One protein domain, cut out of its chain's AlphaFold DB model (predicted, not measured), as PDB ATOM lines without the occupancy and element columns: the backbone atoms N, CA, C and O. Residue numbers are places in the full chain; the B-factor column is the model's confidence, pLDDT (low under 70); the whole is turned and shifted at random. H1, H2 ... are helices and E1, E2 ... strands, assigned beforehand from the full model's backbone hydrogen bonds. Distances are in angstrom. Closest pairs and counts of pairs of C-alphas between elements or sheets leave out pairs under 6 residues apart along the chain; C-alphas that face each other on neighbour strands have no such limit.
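What this domain is: This is residues 72 to 249 of the 334 residues of the protein "BIG2 domain-containing protein" of Firmicutes bacterium AF36-19BH (UniProt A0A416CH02). One long, twisted sheet of ten strands runs through the whole domain; H1 lies over E4 and E5, and on the same side a small sheet, E6, E12 and E11, covers part of it as a partial sandwich with crossed strands. H2 touches H1 on the same face of the large sheet, H3 packs over E9 and E10 at one end, and E1 and E2 form a wall without a helix over it at the other. The printed part has 178 residues, with three named helices and thirteen named strands that follow along the chain as E1 E2 E3 E4 E5 E6 H1 E7 E8 H2 E9 E10 E11 E12 E13 H3; the class is mixed, helices and strands. The large sheet, E1 E2 E3 E4 E5 E7 E8 E13 E9 E10, is mixed, and the small one is antiparallel. The whole is compact, with a radius of gyration of the C-alphas of 17.2 A and spans of 49 by 38 by 34 A.

How they stand to each other: E1, residues 72 to 78, E2, 84 to 91, E3, 97 to 105, E4, 110 to 118, and E5, 124 to 133, form a meander, each strand the antiparallel neighbour of the one before; N 75 and O 87 are 2.9 A apart, N 88 and O 100 2.8 A, N 101 and O 114 2.8 A, and N 115 and O 128 2.8 A. H1, residues 143 to 153, is on this sheet at a height of 8.4 A, along the strands at 25 degrees to E5 on the local plane; its closest C-alphas to E4 are Ala 153 and Val 116, 6.1 A. E7, residues 159 to 165, is parallel to E5, with N 161 and O 129 2.8 A apart. E8, residues 172 to 178, forms a hairpin with E7, with N 162 and O 175 2.8 A apart. H2, residues 179 to 183, touches H1, the closest C-alphas being Val 179 and Leu 146, 6.3 A. E13, residues 231 to 236, is parallel to E8, with N 234 and O 176 2.8 A apart, and antiparallel to E9, residues 192 to 197, with N 195 and O 233 2.9 A apart. E10, residues 204 to 206, is an edge strand, with N 205 and O 196 2.7 A apart. E6, residues 139 to 141, E12, 220 to 222, and E11, 212 to 214, form the second sheet of a sandwich, two sheets face to face, with strands at 65 degrees; N 141 and O 220 are 2.8 A apart, as are N 213 and O 221. H3, residues 237 to 249, has a height of 9.3 A over the large sheet, with Met 192 and Ala 237 the closest C-alphas to E9, 5.5 A; H3 on one face and H1 on the other make three layers. In H1, H2 and H3 every O i to N i+4 pair is within hydrogen-bond range.

Where its parts are: E1 begins at C-alpha 72, (189.002, 90.421, 209.154). E3, E4 and E5 measure 26.2, 26.0 and 26.9 A from first to last C-alpha, H1 15.3 A and H3 17.8 A, ending at C-alpha 249, (155.250, 82.741, 171.950).

The domain as a whole: The C-alphas of Glu 80 and Arg 249 are the two farthest apart, at 54.4 A. The printed part has no cut, and no link is long. Mean pLDDT of the printed part is 89.3; residues 134 to 136, 166 to 171 and 186 to 190 are under 70.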
ATOM      1  N   THR A  72     188.457  91.258 210.231       93.00
ATOM      2  CA  THR A  72     189.002  90.421 209.154       93.00
ATOM      3  C   THR A  72     189.745  89.223 209.734       93.00
ATOM      4  O   THR A  72     190.587  89.366 210.620       93.00
ATOM      5  N   THR A  73     189.454  88.025 209.234       94.88
ATOM      6  CA  THR A  73     190.191  86.803 209.574       94.88
ATOM      7  C   THR A  73     190.596  86.069 208.307       94.88
ATOM      8  O   THR A  73     189.773  85.872 207.418       94.88
ATOM      9  N   THR A  74     191.854  85.638 208.237       96.56
ATOM     10  CA  THR A  74     192.396  84.907 207.087       96.56
ATOM     11  C   THR A  74     192.977  83.585 207.558       96.56
ATOM     12  O   THR A  74     193.692  83.536 208.559       96.56
ATOM     13  N   LYS A  75     192.665  82.505 206.843       96.88
ATOM     14  CA  LYS A  75     193.210  81.167 207.080       96.88
ATOM     15  C   LYS A  75     193.708  80.582 205.771       96.88
ATOM     16  O   LYS A  75     192.991  80.631 204.776       96.88
ATOM     17  N   THR A  76     194.890  79.984 205.805       97.06
ATOM     18  CA  THR A  76     195.477  79.280 204.665       97.06
ATOM     19  C   THR A  76     195.747  77.838 205.059       97.06
ATOM     20  O   THR A  76     196.352  77.584 206.098       97.06
ATOM     21  N   GLU A  77     195.309  76.903 204.226       95.31
ATOM     22  CA  GLU A  77     195.649  75.488 204.321       95.31
ATOM     23  C   GLU A  77     196.341  75.031 203.036       95.31
ATOM     24  O   GLU A  77     196.050  75.516 201.943       95.31
ATOM     25  N   THR A  78     197.284  74.102 203.166       94.88
ATOM     26  CA  THR A  78     197.920  73.412 202.039       94.88
ATOM     27  C   THR A  78     197.686  71.924 202.219       94.88
ATOM     28  O   THR A  78     197.951  71.385 203.293       94.88
ATOM     29  N   ARG A  79     197.140  71.277 201.193       92.50
ATOM     30  CA  ARG A  79     196.776  69.857 201.210       92.50
ATOM     31  C   ARG A  79     197.864  68.999 200.572       92.50
ATOM     32  O   ARG A  79     198.730  69.502 199.859       92.50
ATOM     33  N   GLU A  80     197.804  67.693 200.819       90.06
ATOM     34  CA  GLU A  80     198.798  66.717 200.338       90.06
ATOM     35  C   GLU A  80     198.917  66.669 198.805       90.06
ATOM     36  O   GLU A  80     199.993  66.422 198.261       90.06
ATOM     37  N   ASP A  81     197.829  66.958 198.090       87.12
ATOM     38  CA  ASP A  81     197.785  67.028 196.625       87.12
ATOM     39  C   ASP A  81     198.471  68.290 196.047       87.12
ATOM     40  O   ASP A  81     198.718  68.370 194.837       87.12
ATOM     41  N   GLY A  82     198.853  69.244 196.904       89.38
ATOM     42  CA  GLY A  82     199.425  70.542 196.541       89.38
ATOM     43  C   GLY A  82     198.387  71.652 196.356       89.38
ATOM     44  O   GLY A  82     198.745  72.746 195.920       89.38
ATOM     45  N   THR A  83     197.115  71.397 196.671       91.62
ATOM     46  CA  THR A  83     196.066  72.417 196.640       91.62
ATOM     47  C   THR A  83     196.221  73.364 197.832       91.62
ATOM     48  O   THR A  83     196.261  72.934 198.986       91.62
ATOM     49  N   VAL A  84     196.284  74.664 197.551       95.31
ATOM     50  CA  VAL A  84     196.325  75.737 198.548       95.31
ATOM     51  C   VAL A  84     194.957  76.397 198.604       95.31
ATOM     52  O   VAL A  84     194.452  76.875 197.585       95.31
ATOM     53  N   VAL A  85     194.366  76.441 199.797       96.81
ATOM     54  CA  VAL A  85     193.083  77.101 200.032       96.81
ATOM     55  C   VAL A  85     193.257  78.230 201.028       96.81
ATOM     56  O   VAL A  85     193.618  78.008 202.181       96.81
ATOM     57  N   THR A  86     192.965  79.448 200.585       97.75
ATOM     58  CA  THR A  86     193.006  80.655 201.413       97.75
ATOM     59  C   THR A  86     191.591  81.178 201.580       97.75
ATOM     60  O   THR A  86     190.948  81.535 200.601       97.75
ATOM     61  N   THR A  87     191.095  81.231 202.811       97.94
ATOM     62  CA  THR A  87     189.780  81.788 203.139       97.94
ATOM     63  C   THR A  87     189.939  83.064 203.948       97.94
ATOM     64  O   THR A  87     190.523  83.039 205.029       97.94
ATOM     65  N   THR A  88     189.369  84.150 203.442       98.00
ATOM     66  CA  THR A  88     189.271  85.445 204.111       98.00
ATOM     67  C   THR A  88     187.813  85.703 204.466       98.00
ATOM     68  O   THR A  88     186.959  85.739 203.584       98.00
ATOM     69  N   GLU A  89     187.519  85.882 205.750       97.19
ATOM     70  CA  GLU A  89     186.215  86.297 206.268       97.19
ATOM     71  C   GLU A  89     186.314  87.742 206.762       97.19
ATOM     72  O   GLU A  89     187.163  88.051 207.598       97.19
ATOM     73  N   ILE A  90     185.438  88.610 206.264       96.00
ATOM     74  CA  ILE A  90     185.275  89.996 206.711       96.00
ATOM     75  C   ILE A  90     183.897  90.097 207.352       96.00
ATOM     76  O   ILE A  90     182.887  89.814 206.701       96.00
ATOM     77  N   ARG A  91     183.852  90.477 208.627       95.25
ATOM     78  CA  ARG A  91     182.605  90.730 209.352       95.25
ATOM     79  C   ARG A  91     182.400  92.224 209.522       95.25
ATOM     80  O   ARG A  91     183.234  92.867 210.155       95.25
ATOM     81  N   SER A  92     181.279  92.710 209.007       92.94
ATOM     82  CA  SER A  92     180.868  94.106 209.109       92.94
ATOM     83  C   SER A  92     180.169  94.407 210.434       92.94
ATOM     84  O   SER A  92     179.645  93.503 211.093       92.94
ATOM     85  N   GLU A  93     180.116  95.688 210.806       89.81
ATOM     86  CA  GLU A  93     179.437  96.170 212.024       89.81
ATOM     87  C   GLU A  93     177.959  95.764 212.102       89.81
ATOM     88  O   GLU A  93     177.435  95.497 213.183       89.81
ATOM     89  N   ASP A  94     177.281  95.679 210.954       90.12
ATOM     90  CA  ASP A  94     175.877  95.265 210.855       90.12
ATOM     91  C   ASP A  94     175.669  93.753 211.088       90.12
ATOM     92  O   ASP A  94     174.543  93.256 211.038       90.12
ATOM     93  N   GLY A  95     176.752  93.012 211.340       91.75
ATOM     94  CA  GLY A  95     176.776  91.568 211.535       91.75
ATOM     95  C   GLY A  95     176.800  90.758 210.237       91.75
ATOM     96  O   GLY A  95     176.851  89.527 210.303       91.75
ATOM     97  N   SER A  96     176.749  91.395 209.062       95.12
ATOM     98  CA  SER A  96     176.917  90.708 207.783       95.12
ATOM     99  C   SER A  96     178.349  90.196 207.611       95.12
ATOM    100  O   SER A  96     179.295  90.661 208.250       95.12
ATOM    101  N   VAL A  97     178.500  89.161 206.784       97.50
ATOM    102  CA  VAL A  97     179.781  88.478 206.595       97.50
ATOM    103  C   VAL A  97     180.043  88.270 205.113       97.50
ATOM    104  O   VAL A  97     179.212  87.693 204.409       97.50
ATOM    105  N   GLN A  98     181.216  88.695 204.659       97.62
ATOM    106  CA  GLN A  98     181.751  88.400 203.335       97.62
ATOM    107  C   GLN A  98     182.858  87.364 203.463       97.62
ATOM    108  O   GLN A  98     183.759  87.511 204.284       97.62
ATOM    109  N   ILE A  99     182.791  86.306 202.662       98.12
ATOM    110  CA  ILE A  99     183.778  85.230 202.656       98.12
ATOM    111  C   ILE A  99     184.331  85.112 201.246       98.12
ATOM    112  O   ILE A  99     183.574  84.898 200.299       98.12
ATOM    113  N   ARG A 100     185.649  85.228 201.119       98.25
ATOM    114  CA  ARG A 100     186.392  84.964 199.891       98.25
ATOM    115  C   ARG A 100     187.269  83.741 200.107       98.25
ATOM    116  O   ARG A 100     188.165  83.779 200.942       98.25
ATOM    117  N   THR A 101     187.033  82.681 199.347       98.19
ATOM    118  CA  THR A 101     187.856  81.469 199.357       98.19
ATOM    119  C   THR A 101     188.560  81.323 198.018       98.19
ATOM    120  O   THR A 101     187.920  81.148 196.986       98.19
ATOM    121  N   GLU A 102     189.883  81.392 198.030       96.94
ATOM    122  CA  GLU A 102     190.736  81.138 196.874       96.94
ATOM    123  C   GLU A 102     191.249  79.704 196.934       96.94
ATOM    124  O   GLU A 102     191.824  79.301 197.941       96.94
ATOM    125  N   ILE A 103     191.052  78.944 195.860       94.38
ATOM    126  CA  ILE A 103     191.491  77.556 195.720       94.38
ATOM    127  C   ILE A 103     192.437  77.509 194.528       94.38
ATOM    128  O   ILE A 103     192.042  77.802 193.395       94.38
ATOM    129  N   ARG A 104     193.704  77.189 194.788       92.12
ATOM    130  CA  ARG A 104     194.759  77.179 193.774       92.12
ATOM    131  C   ARG A 104     195.488  75.850 193.784       92.12
ATOM    132  O   ARG A 104     195.843  75.346 194.844       92.12
ATOM    133  N   ASN A 105     195.763  75.317 192.603       87.94
ATOM    134  CA  ASN A 105     196.618  74.149 192.452       87.94
ATOM    135  C   ASN A 105     197.497  74.334 191.209       87.94
ATOM    136  O   ASN A 105     197.015  74.310 190.078       87.94
ATOM    137  N   GLU A 106     198.798  74.528 191.430       84.19
ATOM    138  CA  GLU A 106     199.755  74.831 190.358       84.19
ATOM    139  C   GLU A 106     199.919  73.672 189.372       84.19
ATOM    140  O   GLU A 106     200.039  73.905 188.171       84.19
ATOM    141  N   LYS A 107     199.863  72.422 189.854       82.56
ATOM    142  CA  LYS A 107     200.014  71.225 189.010       82.56
ATOM    143  C   LYS A 107     198.876  71.090 188.001       82.56
ATOM    144  O   LYS A 107     199.101  70.666 186.874       82.56
ATOM    145  N   THR A 108     197.657  71.420 188.421       77.00
ATOM    146  CA  THR A 108     196.459  71.337 187.570       77.00
ATOM    147  C   THR A 108     196.167  72.637 186.819       77.00
ATOM    148  O   THR A 108     195.324  72.636 185.930       77.00
ATOM    149  N   GLY A 109     196.841  73.744 187.160       77.75
ATOM    150  CA  GLY A 109     196.553  75.079 186.622       77.75
ATOM    151  C   GLY A 109     195.257  75.703 187.157       77.75
ATOM    152  O   GLY A 109     194.846  76.765 186.695       77.75
ATOM    153  N   MET A 110     194.617  75.061 188.135       77.25
ATOM    154  CA  MET A 110     193.330  75.466 188.686       77.25
ATOM    155  C   MET A 110     193.459  76.737 189.530       77.25
ATOM    156  O   MET A 110     194.262  76.801 190.464       77.25
ATOM    157  N   ASN A 111     192.630  77.735 189.218       90.38
ATOM    158  CA  ASN A 111     192.502  78.968 189.986       90.38
ATOM    159  C   ASN A 111     191.023  79.340 190.127       90.38
ATOM    160  O   ASN A 111     190.377  79.765 189.168       90.38
ATOM    161  N   ILE A 112     190.494  79.135 191.328       94.06
ATOM    162  CA  ILE A 112     189.085  79.332 191.647       94.06
ATOM    163  C   ILE A 112     188.976  80.359 192.767       94.06
ATOM    164  O   ILE A 112     189.668  80.268 193.779       94.06
ATOM    165  N   VAL A 113     188.057  81.305 192.614       97.31
ATOM    166  CA  VAL A 113     187.689  82.262 193.658       97.31
ATOM    167  C   VAL A 113     186.207  82.109 193.953       97.31
ATOM    168  O   VAL A 113     185.372  82.392 193.102       97.31
ATOM    169  N   VAL A 114     185.871  81.679 195.163       98.31
ATOM    170  CA  VAL A 114     184.495  81.571 195.650       98.31
ATOM    171  C   VAL A 114     184.200  82.762 196.551       98.31
ATOM    172  O   VAL A 114     184.935  83.016 197.501       98.31
ATOM    173  N   ASN A 115     183.118  83.481 196.268       98.25
ATOM    174  CA  ASN A 115     182.646  84.598 197.077       98.25
ATOM    175  C   ASN A 115     181.278  84.255 197.666       98.25
ATOM    176  O   ASN A 115     180.371  83.843 196.940       98.25
ATOM    177  N   VAL A 116     181.117  84.438 198.973       98.31
ATOM    178  CA  VAL A 116     179.867  84.186 199.698       98.31
ATOM    179  C   VAL A 116     179.524  85.398 200.545       98.31
ATOM    180  O   VAL A 116     180.329  85.823 201.370       98.31
ATOM    181  N   SER A 117     178.300  85.897 200.411       97.56
ATOM    182  CA  SER A 117     177.752  86.902 201.321       97.56
ATOM    183  C   SER A 117     176.732  86.260 202.257       97.56
ATOM    184  O   SER A 117     175.873  85.483 201.827       97.56
ATOM    185  N   LYS A 118     176.792  86.605 203.542       97.81
ATOM    186  CA  LYS A 118     175.806  86.237 204.563       97.81
ATOM    187  C   LYS A 118     175.244  87.496 205.210       97.81
ATOM    188  O   LYS A 118     175.965  88.460 205.437       97.81
ATOM    189  N   ASN A 119     173.959  87.473 205.543       96.62
ATOM    190  CA  ASN A 119     173.352  88.538 206.340       96.62
ATOM    191  C   ASN A 119     173.693  88.398 207.838       96.62
ATOM    192  O   ASN A 119     174.245  87.382 208.257       96.62
ATOM    193  N   ALA A 120     173.263  89.366 208.650       95.38
ATOM    194  CA  ALA A 120     173.441  89.382 210.108       95.38
ATOM    195  C   ALA A 120     172.921  88.134 210.851       95.38
ATOM    196  O   ALA A 120     173.336  87.841 211.967       95.38
ATOM    197  N   LYS A 121     172.010  87.370 210.234       95.06
ATOM    198  CA  LYS A 121     171.468  86.113 210.780       95.06
ATOM    199  C   LYS A 121     172.283  84.885 210.350       95.06
ATOM    200  O   LYS A 121     171.843  83.758 210.562       95.06
ATOM    201  N   GLY A 122     173.410  85.080 209.667       93.50
ATOM    202  CA  GLY A 122     174.252  84.016 209.118       93.50
ATOM    203  C   GLY A 122     173.687  83.324 207.872       93.50
ATOM    204  O   GLY A 122     174.272  82.348 207.401       93.50
ATOM    205  N   LYS A 123     172.569  83.799 207.304       96.06
ATOM    206  CA  LYS A 123     171.969  83.208 206.098       96.06
ATOM    207  C   LYS A 123     172.716  83.686 204.856       96.06
ATOM    208  O   LYS A 123     172.831  84.892 204.645       96.06
ATOM    209  N   ILE A 124     173.129  82.745 204.007       97.00
ATOM    210  CA  ILE A 124     173.739  83.033 202.701       97.00
ATOM    211  C   ILE A 124     172.736  83.789 201.818       97.00
ATOM    212  O   ILE A 124     171.624  83.307 201.576       97.00
ATOM    213  N   THR A 125     173.130  84.972 201.351       96.75
ATOM    214  CA  THR A 125     172.368  85.825 200.427       96.75
ATOM    215  C   THR A 125     172.875  85.705 198.993       96.75
ATOM    216  O   THR A 125     172.071  85.789 198.066       96.75
ATOM    217  N   SER A 126     174.167  85.440 198.802       96.62
ATOM    218  CA  SER A 126     174.779  85.180 197.498       96.62
ATOM    219  C   SER A 126     175.936  84.189 197.632       96.62
ATOM    220  O   SER A 126     176.604  84.123 198.665       96.62
ATOM    221  N   ALA A 127     176.153  83.403 196.582       97.56
ATOM    222  CA  ALA A 127     177.339  82.579 196.417       97.56
ATOM    223  C   ALA A 127     177.693  82.527 194.928       97.56
ATOM    224  O   ALA A 127     176.889  82.075 194.103       97.56
ATOM    225  N   THR A 128     178.881  83.005 194.586       97.94
ATOM    226  CA  THR A 128     179.409  83.000 193.222       97.94
ATOM    227  C   THR A 128     180.793  82.383 193.205       97.94
ATOM    228  O   THR A 128     181.501  82.385 194.210       97.94
ATOM    229  N   ALA A 129     181.176  81.833 192.062       97.50
ATOM    230  CA  ALA A 129     182.531  81.367 191.837       97.50
ATOM    231  C   ALA A 129     183.065  81.941 190.530       97.50
ATOM    232  O   ALA A 129     182.332  82.059 189.554       97.50
ATOM    233  N   GLU A 130     184.342  82.276 190.506       95.44
ATOM    234  CA  GLU A 130     185.082  82.601 189.299       95.44
ATOM    235  C   GLU A 130     186.139  81.522 189.096       95.44
ATOM    236  O   GLU A 130     186.892  81.213 190.017       95.44
ATOM    237  N   ILE A 131     186.160  80.928 187.910       91.94
ATOM    238  CA  ILE A 131     187.128  79.909 187.516       91.94
ATOM    239  C   ILE A 131     187.957  80.525 186.402       91.94
ATOM    240  O   ILE A 131     187.425  80.817 185.331       91.94
ATOM    241  N   LEU A 132     189.239  80.744 186.665       85.50
ATOM    242  CA  LEU A 132     190.174  81.265 185.681       85.50
ATOM    243  C   LEU A 132     191.027  80.113 185.162       85.50
ATOM    244  O   LEU A 132     191.862  79.587 185.899       85.50
ATOM    245  N   ASP A 133     190.848  79.766 183.890       74.69
ATOM    246  CA  ASP A 133     191.795  78.898 183.202       74.69
ATOM    247  C   ASP A 133     192.874  79.755 182.533       74.69
ATOM    248  O   ASP A 133     192.584  80.641 181.727       74.69
ATOM    249  N   ARG A 134     194.131  79.518 182.913       68.06
ATOM    250  CA  ARG A 134     195.304  80.191 182.334       68.06
ATOM    251  C   ARG A 134     195.919  79.402 181.174       68.06
ATOM    252  O   ARG A 134     196.919  79.842 180.610       68.06
ATOM    253  N   GLY A 135     195.358  78.243 180.835       65.19
ATOM    254  CA  GLY A 135     195.725  77.467 179.660       65.19
ATOM    255  C   GLY A 135     195.244  78.121 178.362       65.19
ATOM    256  O   GLY A 135     194.157  78.678 178.284       65.19
ATOM    257  N   PHE A 136     196.055  78.020 177.307       65.25
ATOM    258  CA  PHE A 136     195.750  78.540 175.967       65.25
ATOM    259  C   PHE A 136     194.966  77.539 175.087       65.25
ATOM    260  O   PHE A 136     195.166  77.500 173.873       65.25
ATOM    261  N   GLY A 137     194.139  76.683 175.691       70.62
ATOM    262  CA  GLY A 137     193.441  75.583 175.016       70.62
ATOM    263  C   GLY A 137     192.048  75.336 175.592       70.62
ATOM    264  O   GLY A 137     191.530  76.158 176.343       70.62
ATOM    265  N   ASN A 138     191.435  74.202 175.233       78.31
ATOM    266  CA  ASN A 138     190.125  73.820 175.764       78.31
ATOM    267  C   ASN A 138     190.127  73.836 177.289       78.31
ATOM    268  O   ASN A 138     190.969  73.191 177.919       78.31
ATOM    269  N   VAL A 139     189.135  74.512 177.859       84.12
ATOM    270  CA  VAL A 139     189.032  74.657 179.306       84.12
ATOM    271  C   VAL A 139     188.413  73.411 179.894       84.12
ATOM    272  O   VAL A 139     187.313  73.025 179.501       84.12
ATOM    273  N   LYS A 140     189.119  72.775 180.830       87.56
ATOM    274  CA  LYS A 140     188.689  71.536 181.488       87.56
ATOM    275  C   LYS A 140     188.497  71.772 182.974       87.56
ATOM    276  O   LYS A 140     189.445  72.047 183.699       87.56
ATOM    277  N   ILE A 141     187.265  71.610 183.430       89.62
ATOM    278  CA  ILE A 141     186.885  71.770 184.830       89.62
ATOM    279  C   ILE A 141     186.418  70.416 185.328       89.62
ATOM    280  O   ILE A 141     185.447  69.867 184.809       89.62
ATOM    281  N   SER A 142     187.106  69.869 186.325       89.44
ATOM    282  CA  SER A 142     186.747  68.572 186.889       89.44
ATOM    283  C   SER A 142     185.499  68.662 187.777       89.44
ATOM    284  O   SER A 142     185.223  69.684 188.411       89.44
ATOM    285  N   GLY A 143     184.754  67.562 187.882       89.50
ATOM    286  CA  GLY A 143     183.654  67.424 188.841       89.50
ATOM    287  C   GLY A 143     184.119  67.569 190.296       89.50
ATOM    288  O   GLY A 143     183.361  68.021 191.157       89.50
ATOM    289  N   GLU A 144     185.384  67.247 190.571       89.12
ATOM    290  CA  GLU A 144     186.026  67.489 191.863       89.12
ATOM    291  C   GLU A 144     186.162  68.987 192.153       89.12
ATOM    292  O   GLU A 144     185.676  69.437 193.188       89.12
ATOM    293  N   ALA A 145     186.692  69.774 191.211       90.31
ATOM    294  CA  ALA A 145     186.798  71.228 191.334       90.31
ATOM    295  C   ALA A 145     185.425  71.889 191.556       90.31
ATOM    296  O   ALA A 145     185.245  72.728 192.440       90.31
ATOM    297  N   LEU A 146     184.408  71.450 190.806       92.88
ATOM    298  CA  LEU A 146     183.021  71.884 191.006       92.88
ATOM    299  C   LEU A 146     182.497  71.519 192.405       92.88
ATOM    300  O   LEU A 146     181.770  72.293 193.031       92.88
ATOM    301  N   SER A 147     182.873  70.349 192.922       92.31
ATOM    302  CA  SER A 147     182.505  69.923 194.274       92.31
ATOM    303  C   SER A 147     183.204  70.760 195.346       92.31
ATOM    304  O   SER A 147     182.587  71.072 196.365       92.31
ATOM    305  N   GLU A 148     184.457  71.160 195.129       92.75
ATOM    306  CA  GLU A 148     185.170  72.077 196.020       92.75
ATOM    307  C   GLU A 148     184.518  73.456 196.075       92.75
ATOM    308  O   GLU A 148     184.353  73.999 197.166       92.75
ATOM    309  N   ILE A 149     184.044  73.975 194.939       95.81
ATOM    310  CA  ILE A 149     183.274  75.225 194.893       95.81
ATOM    311  C   ILE A 149     182.046  75.142 195.803       95.81
ATOM    312  O   ILE A 149     181.806  76.043 196.604       95.81
ATOM    313  N   VAL A 150     181.275  74.054 195.721       96.50
ATOM    314  CA  VAL A 150     180.081  73.861 196.561       96.50
ATOM    315  C   VAL A 150     180.446  73.751 198.044       96.50
ATOM    316  O   VAL A 150     179.742  74.312 198.887       96.50
ATOM    317  N   LYS A 151     181.544  73.054 198.372       95.31
ATOM    318  CA  LYS A 151     182.047  72.940 199.753       95.31
ATOM    319  C   LYS A 151     182.448  74.308 200.307       95.31
ATOM    320  O   LYS A 151     181.965  74.678 201.372       95.31
ATOM    321  N   ALA A 152     183.262  75.067 199.571       95.62
ATOM    322  CA  ALA A 152     183.707  76.406 199.956       95.62
ATOM    323  C   ALA A 152     182.534  77.392 200.073       95.62
ATOM    324  O   ALA A 152     182.475  78.191 201.005       95.62
ATOM    325  N   ALA A 153     181.553  77.291 199.172       96.94
ATOM    326  CA  ALA A 153     180.368  78.137 199.201       96.94
ATOM    327  C   ALA A 153     179.426  77.831 200.381       96.94
ATOM    328  O   ALA A 153     178.614  78.674 200.765       96.94
ATOM    329  N   GLY A 154     179.460  76.607 200.922       96.31
ATOM    330  CA  GLY A 154     178.521  76.146 201.950       96.31
ATOM    331  C   GLY A 154     177.067  76.045 201.465       96.31
ATOM    332  O   GLY A 154     176.142  75.957 202.272       96.31
ATOM    333  N   THR A 155     176.835  76.076 200.150       95.81
ATOM    334  CA  THR A 155     175.508  76.002 199.526       95.81
ATOM    335  C   THR A 155     175.588  75.323 198.166       95.81
ATOM    336  O   THR A 155     176.579  75.431 197.456       95.81
ATOM    337  N   LYS A 156     174.504  74.654 197.765       94.19
ATOM    338  CA  LYS A 156     174.357  74.087 196.415       94.19
ATOM    339  C   LYS A 156     173.934  75.127 195.375       94.19
ATOM    340  O   LYS A 156     173.904  74.819 194.195       94.19
ATOM    341  N   LYS A 157     173.533  76.330 195.784       94.75
ATOM    342  CA  LYS A 157     173.108  77.391 194.861       94.75
ATOM    343  C   LYS A 157     174.302  78.282 194.546       94.75
ATOM    344  O   LYS A 157     174.451  79.322 195.179       94.75
ATOM    345  N   VAL A 158     175.149  77.841 193.622       96.50
ATOM    346  CA  VAL A 158     176.351  78.579 193.217       96.50
ATOM    347  C   VAL A 158     176.322  78.798 191.717       96.50
ATOM    348  O   VAL A 158     176.242  77.836 190.950       96.50
ATOM    349  N   LYS A 159     176.411  80.066 191.309       95.94
ATOM    350  CA  LYS A 159     176.643  80.442 189.915       95.94
ATOM    351  C   LYS A 159     178.146  80.612 189.715       95.94
ATOM    352  O   LYS A 159     178.749  81.474 190.352       95.94
ATOM    353  N   ALA A 160     178.737  79.774 188.874       95.94
ATOM    354  CA  ALA A 160     180.135  79.893 188.487       95.94
ATOM    355  C   ALA A 160     180.252  80.643 187.157       95.94
ATOM    356  O   ALA A 160     179.460  80.404 186.248       95.94
ATOM    357  N   THR A 161     181.249  81.516 187.050       95.12
ATOM    358  CA  THR A 161     181.688  82.158 185.811       95.12
ATOM    359  C   THR A 161     183.045  81.585 185.439       95.12
ATOM    360  O   THR A 161     184.009  81.710 186.189       95.12
ATOM    361  N   ILE A 162     183.110  80.943 184.283       92.00
ATOM    362  CA  ILE A 162     184.326  80.379 183.715       92.00
ATOM    363  C   ILE A 162     184.899  81.422 182.770       92.00
ATOM    364  O   ILE A 162     184.257  81.755 181.773       92.00
ATOM    365  N   LYS A 163     186.084  81.935 183.092       87.88
ATOM    366  CA  LYS A 163     186.816  82.903 182.278       87.88
ATOM    367  C   LYS A 163     187.928  82.190 181.530       87.88
ATOM    368  O   LYS A 163     188.783  81.545 182.138       87.88
ATOM    369  N   MET A 164     187.898  82.318 180.211       82.31
ATOM    370  CA  MET A 164     188.807  81.629 179.299       82.31
ATOM    371  C   MET A 164     189.600  82.664 178.515       82.31
ATOM    372  O   MET A 164     188.997  83.541 177.895       82.31
ATOM    373  N   LEU A 165     190.929  82.562 178.537       76.50
ATOM    374  CA  LEU A 165     191.808  83.448 177.780       76.50
ATOM    375  C   LEU A 165     192.172  82.806 176.438       76.50
ATOM    376  O   LEU A 165     192.817  81.759 176.399       76.50
ATOM    377  N   THR A 166     191.800  83.439 175.325       68.88
ATOM    378  CA  THR A 166     192.146  82.925 173.995       68.88
ATOM    379  C   THR A 166     193.499  83.445 173.499       68.88
ATOM    380  O   THR A 166     193.786  84.639 173.528       68.88
ATOM    381  N   LYS A 167     194.352  82.527 173.014       64.19
ATOM    382  CA  LYS A 167     195.735  82.812 172.572       64.19
ATOM    383  C   LYS A 167     195.821  83.794 171.397       64.19
ATOM    384  O   LYS A 167     196.825  84.481 171.248       64.19
ATOM    385  N   ASN A 168     194.791  83.817 170.552       64.88
ATOM    386  CA  ASN A 168     194.827  84.516 169.267       64.88
ATOM    387  C   ASN A 168     194.474  86.004 169.379       64.88
ATOM    388  O   ASN A 168     194.957  86.800 168.583       64.88
ATOM    389  N   ASP A 169     193.635  86.377 170.341       66.81
ATOM    390  CA  ASP A 169     193.023  87.708 170.436       66.81
ATOM    391  C   ASP A 169     193.074  88.298 171.858       66.81
ATOM    392  O   ASP A 169     192.655  89.435 172.047       66.81
ATOM    393  N   TRP A 170     193.592  87.557 172.850       69.19
ATOM    394  CA  TRP A 170     193.621  87.955 174.266       69.19
ATOM    395  C   TRP A 170     192.238  88.335 174.821       69.19
ATOM    396  O   TRP A 170     192.128  89.064 175.807       69.19
ATOM    397  N   VAL A 171     191.171  87.825 174.199       69.44
ATOM    398  CA  VAL A 171     189.793  88.076 174.619       69.44
ATOM    399  C   VAL A 171     189.427  87.110 175.736       69.44
ATOM    400  O   VAL A 171     189.674  85.905 175.652       69.44
ATOM    401  N   ILE A 172     188.812  87.643 176.790       75.75
ATOM    402  CA  ILE A 172     188.220  86.830 177.849       75.75
ATOM    403  C   ILE A 172     186.819  86.434 177.404       75.75
ATOM    404  O   ILE A 172     185.967  87.290 177.171       75.75
ATOM    405  N   ARG A 173     186.586  85.130 177.293       84.06
ATOM    406  CA  ARG A 173     185.261  84.562 177.026       84.06
ATOM    407  C   ARG A 173     184.680  84.063 178.334       84.06
ATOM    408  O   ARG A 173     185.364  83.354 179.076       84.06
ATOM    409  N   GLU A 174     183.427  84.421 178.600       90.56
ATOM    410  CA  GLU A 174     182.753  84.079 179.849       90.56
ATOM    411  C   GLU A 174     181.620  83.082 179.614       90.56
ATOM    412  O   GLU A 174     180.697  83.326 178.835       90.56
ATOM    413  N   VAL A 175     181.676  81.955 180.322       93.62
ATOM    414  CA  VAL A 175     180.584  80.978 180.376       93.62
ATOM    415  C   VAL A 175     180.092  80.893 181.808       93.62
ATOM    416  O   VAL A 175     180.832  80.512 182.713       93.62
ATOM    417  N   THR A 176     178.826  81.227 182.022       95.31
ATOM    418  CA  THR A 176     178.183  81.095 183.328       95.31
ATOM    419  C   THR A 176     177.429  79.776 183.450       95.31
ATOM    420  O   THR A 176     176.853  79.288 182.480       95.31
ATOM    421  N   VAL A 177     177.428  79.175 184.641       94.25
ATOM    422  CA  VAL A 177     176.765  77.889 184.889       94.25
ATOM    423  C   VAL A 177     176.301  77.747 186.340       94.25
ATOM    424  O   VAL A 177     176.961  78.223 187.265       94.25
ATOM    425  N   ASP A 178     175.172  77.069 186.560       93.81
ATOM    426  CA  ASP A 178     174.795  76.572 187.889       93.81
ATOM    427  C   ASP A 178     175.597  75.297 188.197       93.81
ATOM    428  O   ASP A 178     175.414  74.249 187.572       93.81
ATOM    429  N   VAL A 179     176.495  75.385 189.180       93.88
ATOM    430  CA  VAL A 179     177.424  74.300 189.537       93.88
ATOM    431  C   VAL A 179     176.679  73.029 189.945       93.88
ATOM    432  O   VAL A 179     177.058  71.912 189.594       93.88
ATOM    433  N   ASN A 180     175.580  73.176 190.675       91.31
ATOM    434  CA  ASN A 180     174.809  72.043 191.159       91.31
ATOM    435  C   ASN A 180     173.978  71.402 190.047       91.31
ATOM    436  O   ASN A 180     173.682  70.213 190.132       91.31
ATOM    437  N   THR A 181     173.635  72.136 188.989       90.19
ATOM    438  CA  THR A 181     173.081  71.532 187.770       90.19
ATOM    439  C   THR A 181     174.065  70.552 187.132       90.19
ATOM    440  O   THR A 181     173.643  69.459 186.758       90.19
ATOM    441  N   LEU A 182     175.363  70.874 187.090       89.31
ATOM    442  CA  LEU A 182     176.396  69.975 186.556       89.31
ATOM    443  C   LEU A 182     176.630  68.742 187.438       89.31
ATOM    444  O   LEU A 182     176.763  67.631 186.931       89.31
ATOM    445  N   LEU A 183     176.636  68.918 188.762       89.06
ATOM    446  CA  LEU A 183     176.895  67.832 189.718       89.06
ATOM    447  C   LEU A 183     175.691  66.891 189.934       89.06
ATOM    448  O   LEU A 183     175.828  65.802 190.503       89.06
ATOM    449  N   LYS A 184     174.484  67.277 189.502       84.75
ATOM    450  CA  LYS A 184     173.287  66.429 189.598       84.75
ATOM    451  C   LYS A 184     173.330  65.306 188.566       84.75
ATOM    452  O   LYS A 184     172.926  65.481 187.423       84.75
ATOM    453  N   ARG A 185     173.630  64.087 189.021       73.19
ATOM    454  CA  ARG A 185     173.581  62.859 188.196       73.19
ATOM    455  C   ARG A 185     172.255  62.633 187.446       73.19
ATOM    456  O   ARG A 185     172.247  61.985 186.401       73.19
ATOM    457  N   THR A 186     171.132  63.131 187.973       67.69
ATOM    458  CA  THR A 186     169.802  63.018 187.342       67.69
ATOM    459  C   THR A 186     169.644  63.921 186.121       67.69
ATOM    460  O   THR A 186     168.927  63.566 185.182       67.69
ATOM    461  N   VAL A 187     170.333  65.063 186.098       62.50
ATOM    462  CA  VAL A 187     170.448  65.923 184.920       62.50
ATOM    463  C   VAL A 187     171.543  65.300 184.074       62.50
ATOM    464  O   VAL A 187     172.714  65.597 184.263       62.50
ATOM    465  N   ARG A 188     171.190  64.348 183.196       62.09
ATOM    466  CA  ARG A 188     172.202  63.698 182.350       62.09
ATOM    467  C   ARG A 188     173.018  64.794 181.644       62.09
ATOM    468  O   ARG A 188     172.435  65.504 180.827       62.09
ATOM    469  N   PRO A 189     174.337  64.871 181.873       59.69
ATOM    470  CA  PRO A 189     175.248  65.859 181.284       59.69
ATOM    471  C   PRO A 189     175.106  66.050 179.760       59.69
ATOM    472  O   PRO A 189     175.264  67.143 179.229       59.69
ATOM    473  N   LYS A 190     174.661  65.001 179.053       62.44
ATOM    474  CA  LYS A 190     174.319  65.002 177.616       62.44
ATOM    475  C   LYS A 190     173.112  65.874 177.221       62.44
ATOM    476  O   LYS A 190     172.779  65.933 176.041       62.44
ATOM    477  N   LYS A 191     172.414  66.489 178.177       81.56
ATOM    478  CA  LYS A 191     171.252  67.359 177.942       81.56
ATOM    479  C   LYS A 191     171.563  68.841 178.138       81.56
ATOM    480  O   LYS A 191     170.634  69.635 178.078       81.56
ATOM    481  N   MET A 192     172.810  69.226 178.395       90.06
ATOM    482  CA  MET A 192     173.136  70.647 178.494       90.06
ATOM    483  C   MET A 192     173.032  71.321 177.118       90.06
ATOM    484  O   MET A 192     173.125  70.671 176.071       90.06
ATOM    485  N   LYS A 193     172.796  72.626 177.136       93.25
ATOM    486  CA  LYS A 193     172.710  73.538 175.998       93.25
ATOM    487  C   LYS A 193     173.452  74.813 176.358       93.25
ATOM    488  O   LYS A 193     173.606  75.119 177.536       93.25
ATOM    489  N   ILE A 194     173.875  75.561 175.349       93.69
ATOM    490  CA  ILE A 194     174.460  76.881 175.548       93.69
ATOM    491  C   ILE A 194     173.508  77.942 175.007       93.69
ATOM    492  O   ILE A 194     172.877  77.759 173.964       93.69
ATOM    493  N   ILE A 195     173.393  79.033 175.748       95.38
ATOM    494  CA  ILE A 195     172.683  80.247 175.367       95.38
ATOM    495  C   ILE A 195     173.731  81.346 175.258       95.38
ATOM    496  O   ILE A 195     174.609  81.444 176.110       95.38
ATOM    497  N   GLU A 196     173.643  82.161 174.217       93.81
ATOM    498  CA  GLU A 196     174.440  83.378 174.094       93.81
ATOM    499  C   GLU A 196     173.695  84.536 174.759       93.81
ATOM    500  O   GLU A 196     172.469  84.621 174.690       93.81
ATOM    501  N   ILE A 197     174.420  85.395 175.459       93.12
ATOM    502  CA  ILE A 197     173.886  86.568 176.139       93.12
ATOM    503  C   ILE A 197     174.461  87.782 175.431       93.12
ATOM    504  O   ILE A 197     175.678  87.973 175.401       93.12
ATOM    505  N   ASP A 198     173.571  88.601 174.883       88.25
ATOM    506  CA  ASP A 198     173.944  89.872 174.288       88.25
ATOM    507  C   ASP A 198     174.590  90.775 175.361       88.25
ATOM    508  O   ASP A 198     173.982  91.004 176.412       88.25
ATOM    509  N   PRO A 199     175.832  91.249 175.159       84.75
ATOM    510  CA  PRO A 199     176.579  91.957 176.195       84.75
ATOM    511  C   PRO A 199     176.021  93.354 176.502       84.75
ATOM    512  O   PRO A 199     176.254  93.861 177.596       84.75
ATOM    513  N   GLU A 200     175.291  93.971 175.571       86.12
ATOM    514  CA  GLU A 200     174.748  95.324 175.732       86.12
ATOM    515  C   GLU A 200     173.367  95.301 176.396       86.12
ATOM    516  O   GLU A 200     173.053  96.128 177.250       86.12
ATOM    517  N   THR A 201     172.535  94.335 176.011       88.81
ATOM    518  CA  THR A 201     171.118  94.268 176.394       88.81
ATOM    519  C   THR A 201     170.818  93.189 177.433       88.81
ATOM    520  O   THR A 201     169.774  93.236 178.087       88.81
ATOM    521  N   GLY A 202     171.701  92.199 177.592       89.25
ATOM    522  CA  GLY A 202     171.463  91.009 178.408       89.25
ATOM    523  C   GLY A 202     170.438  90.040 177.806       89.25
ATOM    524  O   GLY A 202     170.001  89.108 178.489       89.25
ATOM    525  N   GLU A 203     170.016  90.248 176.554       90.94
ATOM    526  CA  GLU A 203     169.055  89.370 175.891       90.94
ATOM    527  C   GLU A 203     169.633  87.968 175.676       90.94
ATOM    528  O   GLU A 203     170.763  87.787 175.224       90.94
ATOM    529  N   LYS A 204     168.820  86.950 175.981       94.56
ATOM    530  CA  LYS A 204     169.186  85.544 175.800       94.56
ATOM    531  C   LYS A 204     168.881  85.079 174.378       94.56
ATOM    532  O   LYS A 204     167.730  85.119 173.927       94.56
ATOM    533  N   LEU A 205     169.908  84.581 173.705       94.00
ATOM    534  CA  LEU A 205     169.876  84.095 172.336       94.00
ATOM    535  C   LEU A 205     170.053  82.573 172.320       94.00
ATOM    536  O   LEU A 205     171.062  82.032 172.778       94.00
ATOM    537  N   VAL A 206     169.057  81.860 171.795       95.00
ATOM    538  CA  VAL A 206     169.155  80.410 171.604       95.00
ATOM    539  C   VAL A 206     170.044  80.126 170.402       95.00
ATOM    540  O   VAL A 206     169.835  80.684 169.331       95.00
ATOM    541  N   VAL A 207     171.018  79.232 170.548       91.81
ATOM    542  CA  VAL A 207     171.951  78.871 169.472       91.81
ATOM    543  C   VAL A 207     171.975  77.358 169.266       91.81
ATOM    544  O   VAL A 207     171.613  76.580 170.145       91.81
ATOM    545  N   SER A 208     172.380  76.919 168.075       87.31
ATOM    546  CA  SER A 208     172.542  75.491 167.754       87.31
ATOM    547  C   SER A 208     173.935  74.940 168.080       87.31
ATOM    548  O   SER A 208     174.139  73.729 168.001       87.31
ATOM    549  N   LYS A 209     174.879  75.809 168.460       84.69
ATOM    550  CA  LYS A 209     176.262  75.443 168.782       84.69
ATOM    551  C   LYS A 209     176.327  74.554 170.029       84.69
ATOM    552  O   LYS A 209     175.523  74.704 170.950       84.69
ATOM    553  N   MET A 210     177.305  73.651 170.075       87.81
ATOM    554  CA  MET A 210     177.618  72.842 171.261       87.81
ATOM    555  C   MET A 210     179.130  72.828 171.507       87.81
ATOM    556  O   MET A 210     179.747  71.767 171.418       87.81
ATOM    557  N   PRO A 211     179.721  73.986 171.847       89.44
ATOM    558  CA  PRO A 211     181.160  74.145 172.043       89.44
ATOM    559  C   PRO A 211     181.601  73.582 173.402       89.44
ATOM    560  O   PRO A 211     182.386  74.190 174.123       89.44
ATOM    561  N   PHE A 212     180.994  72.480 173.844       91.88
ATOM    562  CA  PHE A 212     181.223  71.924 175.165       91.88
ATOM    563  C   PHE A 212     180.923  70.429 175.227       91.88
ATOM    564  O   PHE A 212     180.110  69.880 174.480       91.88
ATOM    565  N   ARG A 213     181.534  69.771 176.207       90.56
ATOM    566  CA  ARG A 213     181.219  68.407 176.629       90.56
ATOM    567  C   ARG A 213     181.043  68.394 178.132       90.56
ATOM    568  O   ARG A 213     181.783  69.057 178.846       90.56
ATOM    569  N   VAL A 214     180.077  67.616 178.612       89.94
ATOM    570  CA  VAL A 214     179.893  67.404 180.050       89.94
ATOM    571  C   VAL A 214     179.928  65.906 180.340       89.94
ATOM    572  O   VAL A 214     179.174  65.125 179.747       89.94
ATOM    573  N   ALA A 215     180.839  65.499 181.219       89.38
ATOM    574  CA  ALA A 215     181.042  64.122 181.646       89.38
ATOM    575  C   ALA A 215     180.092  63.735 182.791       89.38
ATOM    576  O   ALA A 215     179.437  64.579 183.395       89.38
ATOM    577  N   ALA A 216     179.982  62.432 183.075       86.19
ATOM    578  CA  ALA A 216     179.015  61.872 184.031       86.19
ATOM    579  C   ALA A 216     179.218  62.324 185.490       86.19
ATOM    580  O   ALA A 216     178.277  62.290 186.283       86.19
ATOM    581  N   ASP A 217     180.439  62.717 185.834       86.56
ATOM    582  CA  ASP A 217     180.835  63.283 187.124       86.56
ATOM    583  C   ASP A 217     180.593  64.802 187.213       86.56
ATOM    584  O   ASP A 217     180.867  65.406 188.246       86.56
ATOM    585  N   GLY A 218     180.060  65.409 186.148       88.44
ATOM    586  CA  GLY A 218     179.826  66.845 186.037       88.44
ATOM    587  C   GLY A 218     181.000  67.620 185.443       88.44
ATOM    588  O   GLY A 218     180.849  68.820 185.235       88.44
ATOM    589  N   SER A 219     182.131  66.969 185.136       89.94
ATOM    590  CA  SER A 219     183.276  67.646 184.522       89.94
ATOM    591  C   SER A 219     182.878  68.293 183.196       89.94
ATOM    592  O   SER A 219     182.178  67.673 182.393       89.94
ATOM    593  N   VAL A 220     183.335  69.518 182.952       90.75
ATOM    594  CA  VAL A 220     183.033  70.296 181.746       90.75
ATOM    595  C   VAL A 220     184.307  70.500 180.944       90.75
ATOM    596  O   VAL A 220     185.334  70.886 181.491       90.75
ATOM    597  N   GLU A 221     184.223  70.277 179.640       90.62
ATOM    598  CA  GLU A 221     185.212  70.722 178.666       90.62
ATOM    599  C   GLU A 221     184.567  71.777 177.764       90.62
ATOM    600  O   GLU A 221     183.481  71.528 177.243       90.62
ATOM    601  N   LEU A 222     185.204  72.935 177.592       90.31
ATOM    602  CA  LEU A 222     184.754  74.022 176.716       90.31
ATOM    603  C   LEU A 222     185.730  74.196 175.553       90.31
ATOM    604  O   LEU A 222     186.934  74.334 175.765       90.31
ATOM    605  N   ASP A 223     185.194  74.224 174.337       87.19
ATOM    606  CA  ASP A 223     185.937  74.540 173.120       87.19
ATOM    607  C   ASP A 223     185.837  76.040 172.835       87.19
ATOM    608  O   ASP A 223     184.817  76.562 172.375       87.19
ATOM    609  N   HIS A 224     186.920  76.752 173.122       79.38
ATOM    610  CA  HIS A 224     186.975  78.196 172.937       79.38
ATOM    611  C   HIS A 224     187.000  78.621 171.461       79.38
ATOM    612  O   HIS A 224     186.730  79.788 171.181       79.38
ATOM    613  N   ASN A 225     187.324  77.722 170.521       79.56
ATOM    614  CA  ASN A 225     187.359  78.046 169.089       79.56
ATOM    615  C   ASN A 225     185.952  78.105 168.487       79.56
ATOM    616  O   ASN A 225     185.716  78.840 167.531       79.56
ATOM    617  N   GLU A 226     185.013  77.340 169.044       83.31
ATOM    618  CA  GLU A 226     183.613  77.341 168.608       83.31
ATOM    619  C   GLU A 226     182.765  78.422 169.309       83.31
ATOM    620  O   GLU A 226     181.681  78.796 168.830       83.31
ATOM    621  N   LEU A 227     183.258  78.954 170.430       81.06
ATOM    622  CA  LEU A 227     182.680  80.120 171.091       81.06
ATOM    623  C   LEU A 227     183.001  81.392 170.295       81.06
ATOM    624  O   LEU A 227     184.092  81.555 169.756       81.06
ATOM    625  N   GLY A 228     182.039  82.311 170.211       77.75
ATOM    626  CA  GLY A 228     182.242  83.668 169.693       77.75
ATOM    627  C   GLY A 228     182.687  84.630 170.799       77.75
ATOM    628  O   GLY A 228     182.906  84.214 171.939       77.75
ATOM    629  N   HIS A 229     182.840  85.914 170.474       76.56
ATOM    630  CA  HIS A 229     183.267  86.960 171.421       76.56
ATOM    631  C   HIS A 229     182.165  87.370 172.425       76.56
ATOM    632  O   HIS A 229     182.209  88.466 172.974       76.56
ATOM    633  N   GLY A 230     181.149  86.528 172.620       78.81
ATOM    634  CA  GLY A 230     179.999  86.811 173.469       78.81
ATOM    635  C   GLY A 230     180.147  86.294 174.898       78.81
ATOM    636  O   GLY A 230     181.092  85.582 175.246       78.81
ATOM    637  N   ASN A 231     179.144  86.622 175.707       89.94
ATOM    638  CA  ASN A 231     178.905  85.980 176.991       89.94
ATOM    639  C   ASN A 231     177.982  84.784 176.782       89.94
ATOM    640  O   ASN A 231     177.074  84.829 175.953       89.94
ATOM    641  N   TYR A 232     178.177  83.724 177.553       94.00
ATOM    642  CA  TYR A 232     177.401  82.502 177.401       94.00
ATOM    643  C   TYR A 232     176.873  81.987 178.736       94.00
ATOM    644  O   TYR A 232     177.417  82.243 179.812       94.00
ATOM    645  N   GLU A 233     175.800  81.212 178.667       95.50
ATOM    646  CA  GLU A 233     175.232  80.494 179.801       95.50
ATOM    647  C   GLU A 233     175.007  79.033 179.423       95.50
ATOM    648  O   GLU A 233     174.336  78.722 178.436       95.50
ATOM    649  N   LEU A 234     175.587  78.132 180.211       94.12
ATOM    650  CA  LEU A 234     175.383  76.700 180.080       94.12
ATOM    651  C   LEU A 234     174.154  76.306 180.906       94.12
ATOM    652  O   LEU A 234     174.157  76.385 182.135       94.12
ATOM    653  N   VAL A 235     173.103  75.873 180.220       93.81
ATOM    654  CA  VAL A 235     171.792  75.561 180.797       93.81
ATOM    655  C   VAL A 235     171.373  74.132 180.489       93.81
ATOM    656  O   VAL A 235     171.933  73.464 179.620       93.81
ATOM    657  N   THR A 236     170.354  73.642 181.177       92.12
ATOM    658  CA  THR A 236     169.706  72.377 180.827       92.12
ATOM    659  C   THR A 236     168.866  72.505 179.552       92.12
ATOM    660  O   THR A 236     168.392  73.582 179.194       92.12
ATOM    661  N   ALA A 237     168.613  71.381 178.877       91.44
ATOM    662  CA  ALA A 237     167.686  71.333 177.745       91.44
ATOM    663  C   ALA A 237     166.278  71.816 178.115       91.44
ATOM    664  O   ALA A 237     165.624  72.427 177.280       91.44
ATOM    665  N   ASP A 238     165.817  71.569 179.343       91.44
ATOM    666  CA  ASP A 238     164.484  71.991 179.780       91.44
ATOM    667  C   ASP A 238     164.412  73.524 179.928       91.44
ATOM    668  O   ASP A 238     163.412  74.140 179.553       91.44
ATOM    669  N   GLU A 239     165.485  74.156 180.416       93.94
ATOM    670  CA  GLU A 239     165.616  75.618 180.494       93.94
ATOM    671  C   GLU A 239     165.716  76.260 179.102       93.94
ATOM    672  O   GLU A 239     165.023  77.241 178.824       93.94
ATOM    673  N   GLU A 240     166.516  75.685 178.200       95.25
ATOM    674  CA  GLU A 240     166.603  76.135 176.804       95.25
ATOM    675  C   GLU A 240     165.266  75.953 176.069       95.25
ATOM    676  O   GLU A 240     164.823  76.848 175.346       95.25
ATOM    677  N   GLU A 241     164.558  74.846 176.306       94.69
ATOM    678  CA  GLU A 241     163.236  74.610 175.730       94.69
ATOM    679  C   GLU A 241     162.205  75.612 176.272       94.69
ATOM    680  O   GLU A 241     161.356  76.099 175.515       94.69
ATOM    681  N   ALA A 242     162.267  75.945 177.564       96.31
ATOM    682  CA  ALA A 242     161.414  76.963 178.168       96.31
ATOM    683  C   ALA A 242     161.661  78.346 177.543       96.31
ATOM    684  O   ALA A 242     160.697  79.005 177.134       96.31
ATOM    685  N   LEU A 243     162.929  78.741 177.378       96.50
ATOM    686  CA  LEU A 243     163.308  79.978 176.693       96.50
ATOM    687  C   LEU A 243     162.830  79.975 175.235       96.50
ATOM    688  O   LEU A 243     162.175  80.916 174.788       96.50
ATOM    689  N   THR A 244     163.060  78.886 174.504       96.69
ATOM    690  CA  THR A 244     162.575  78.722 173.131       96.69
ATOM    691  C   THR A 244     161.062  78.880 173.040       96.69
ATOM    692  O   THR A 244     160.557  79.576 172.158       96.69
ATOM    693  N   LYS A 245     160.301  78.256 173.946       96.75
ATOM    694  CA  LYS A 245     158.839  78.401 173.990       96.75
ATOM    695  C   LYS A 245     158.441  79.850 174.245       96.75
ATOM    696  O   LYS A 245     157.480  80.315 173.634       96.75
ATOM    697  N   GLN A 246     159.152  80.562 175.116       95.69
ATOM    698  CA  GLN A 246     158.918  81.980 175.381       95.69
ATOM    699  C   GLN A 246     159.173  82.840 174.135       95.69
ATOM    700  O   GLN A 246     158.289  83.608 173.753       95.69
ATOM    701  N   ILE A 247     160.306  82.650 173.453       95.19
ATOM    702  CA  ILE A 247     160.648  83.357 172.209       95.19
ATOM    703  C   ILE A 247     159.603  83.064 171.130       95.19
ATOM    704  O   ILE A 247     159.008  83.970 170.558       95.19
ATOM    705  N   LEU A 248     159.278  81.794 170.876       96.00
ATOM    706  CA  LEU A 248     158.262  81.455 169.878       96.00
ATOM    707  C   LEU A 248     156.892  82.049 170.234       96.00
ATOM    708  O   LEU A 248     156.145  82.449 169.342       96.00
ATOM    709  N   ARG A 249     156.518  82.126 171.518       94.88
ATOM    710  CA  ARG A 249     155.250  82.741 171.950       94.88
ATOM    711  C   ARG A 249     155.192  84.242 171.663       94.88
ATOM    712  O   ARG A 249     154.103  84.703 171.314       94.88
TER     713      ARG A 249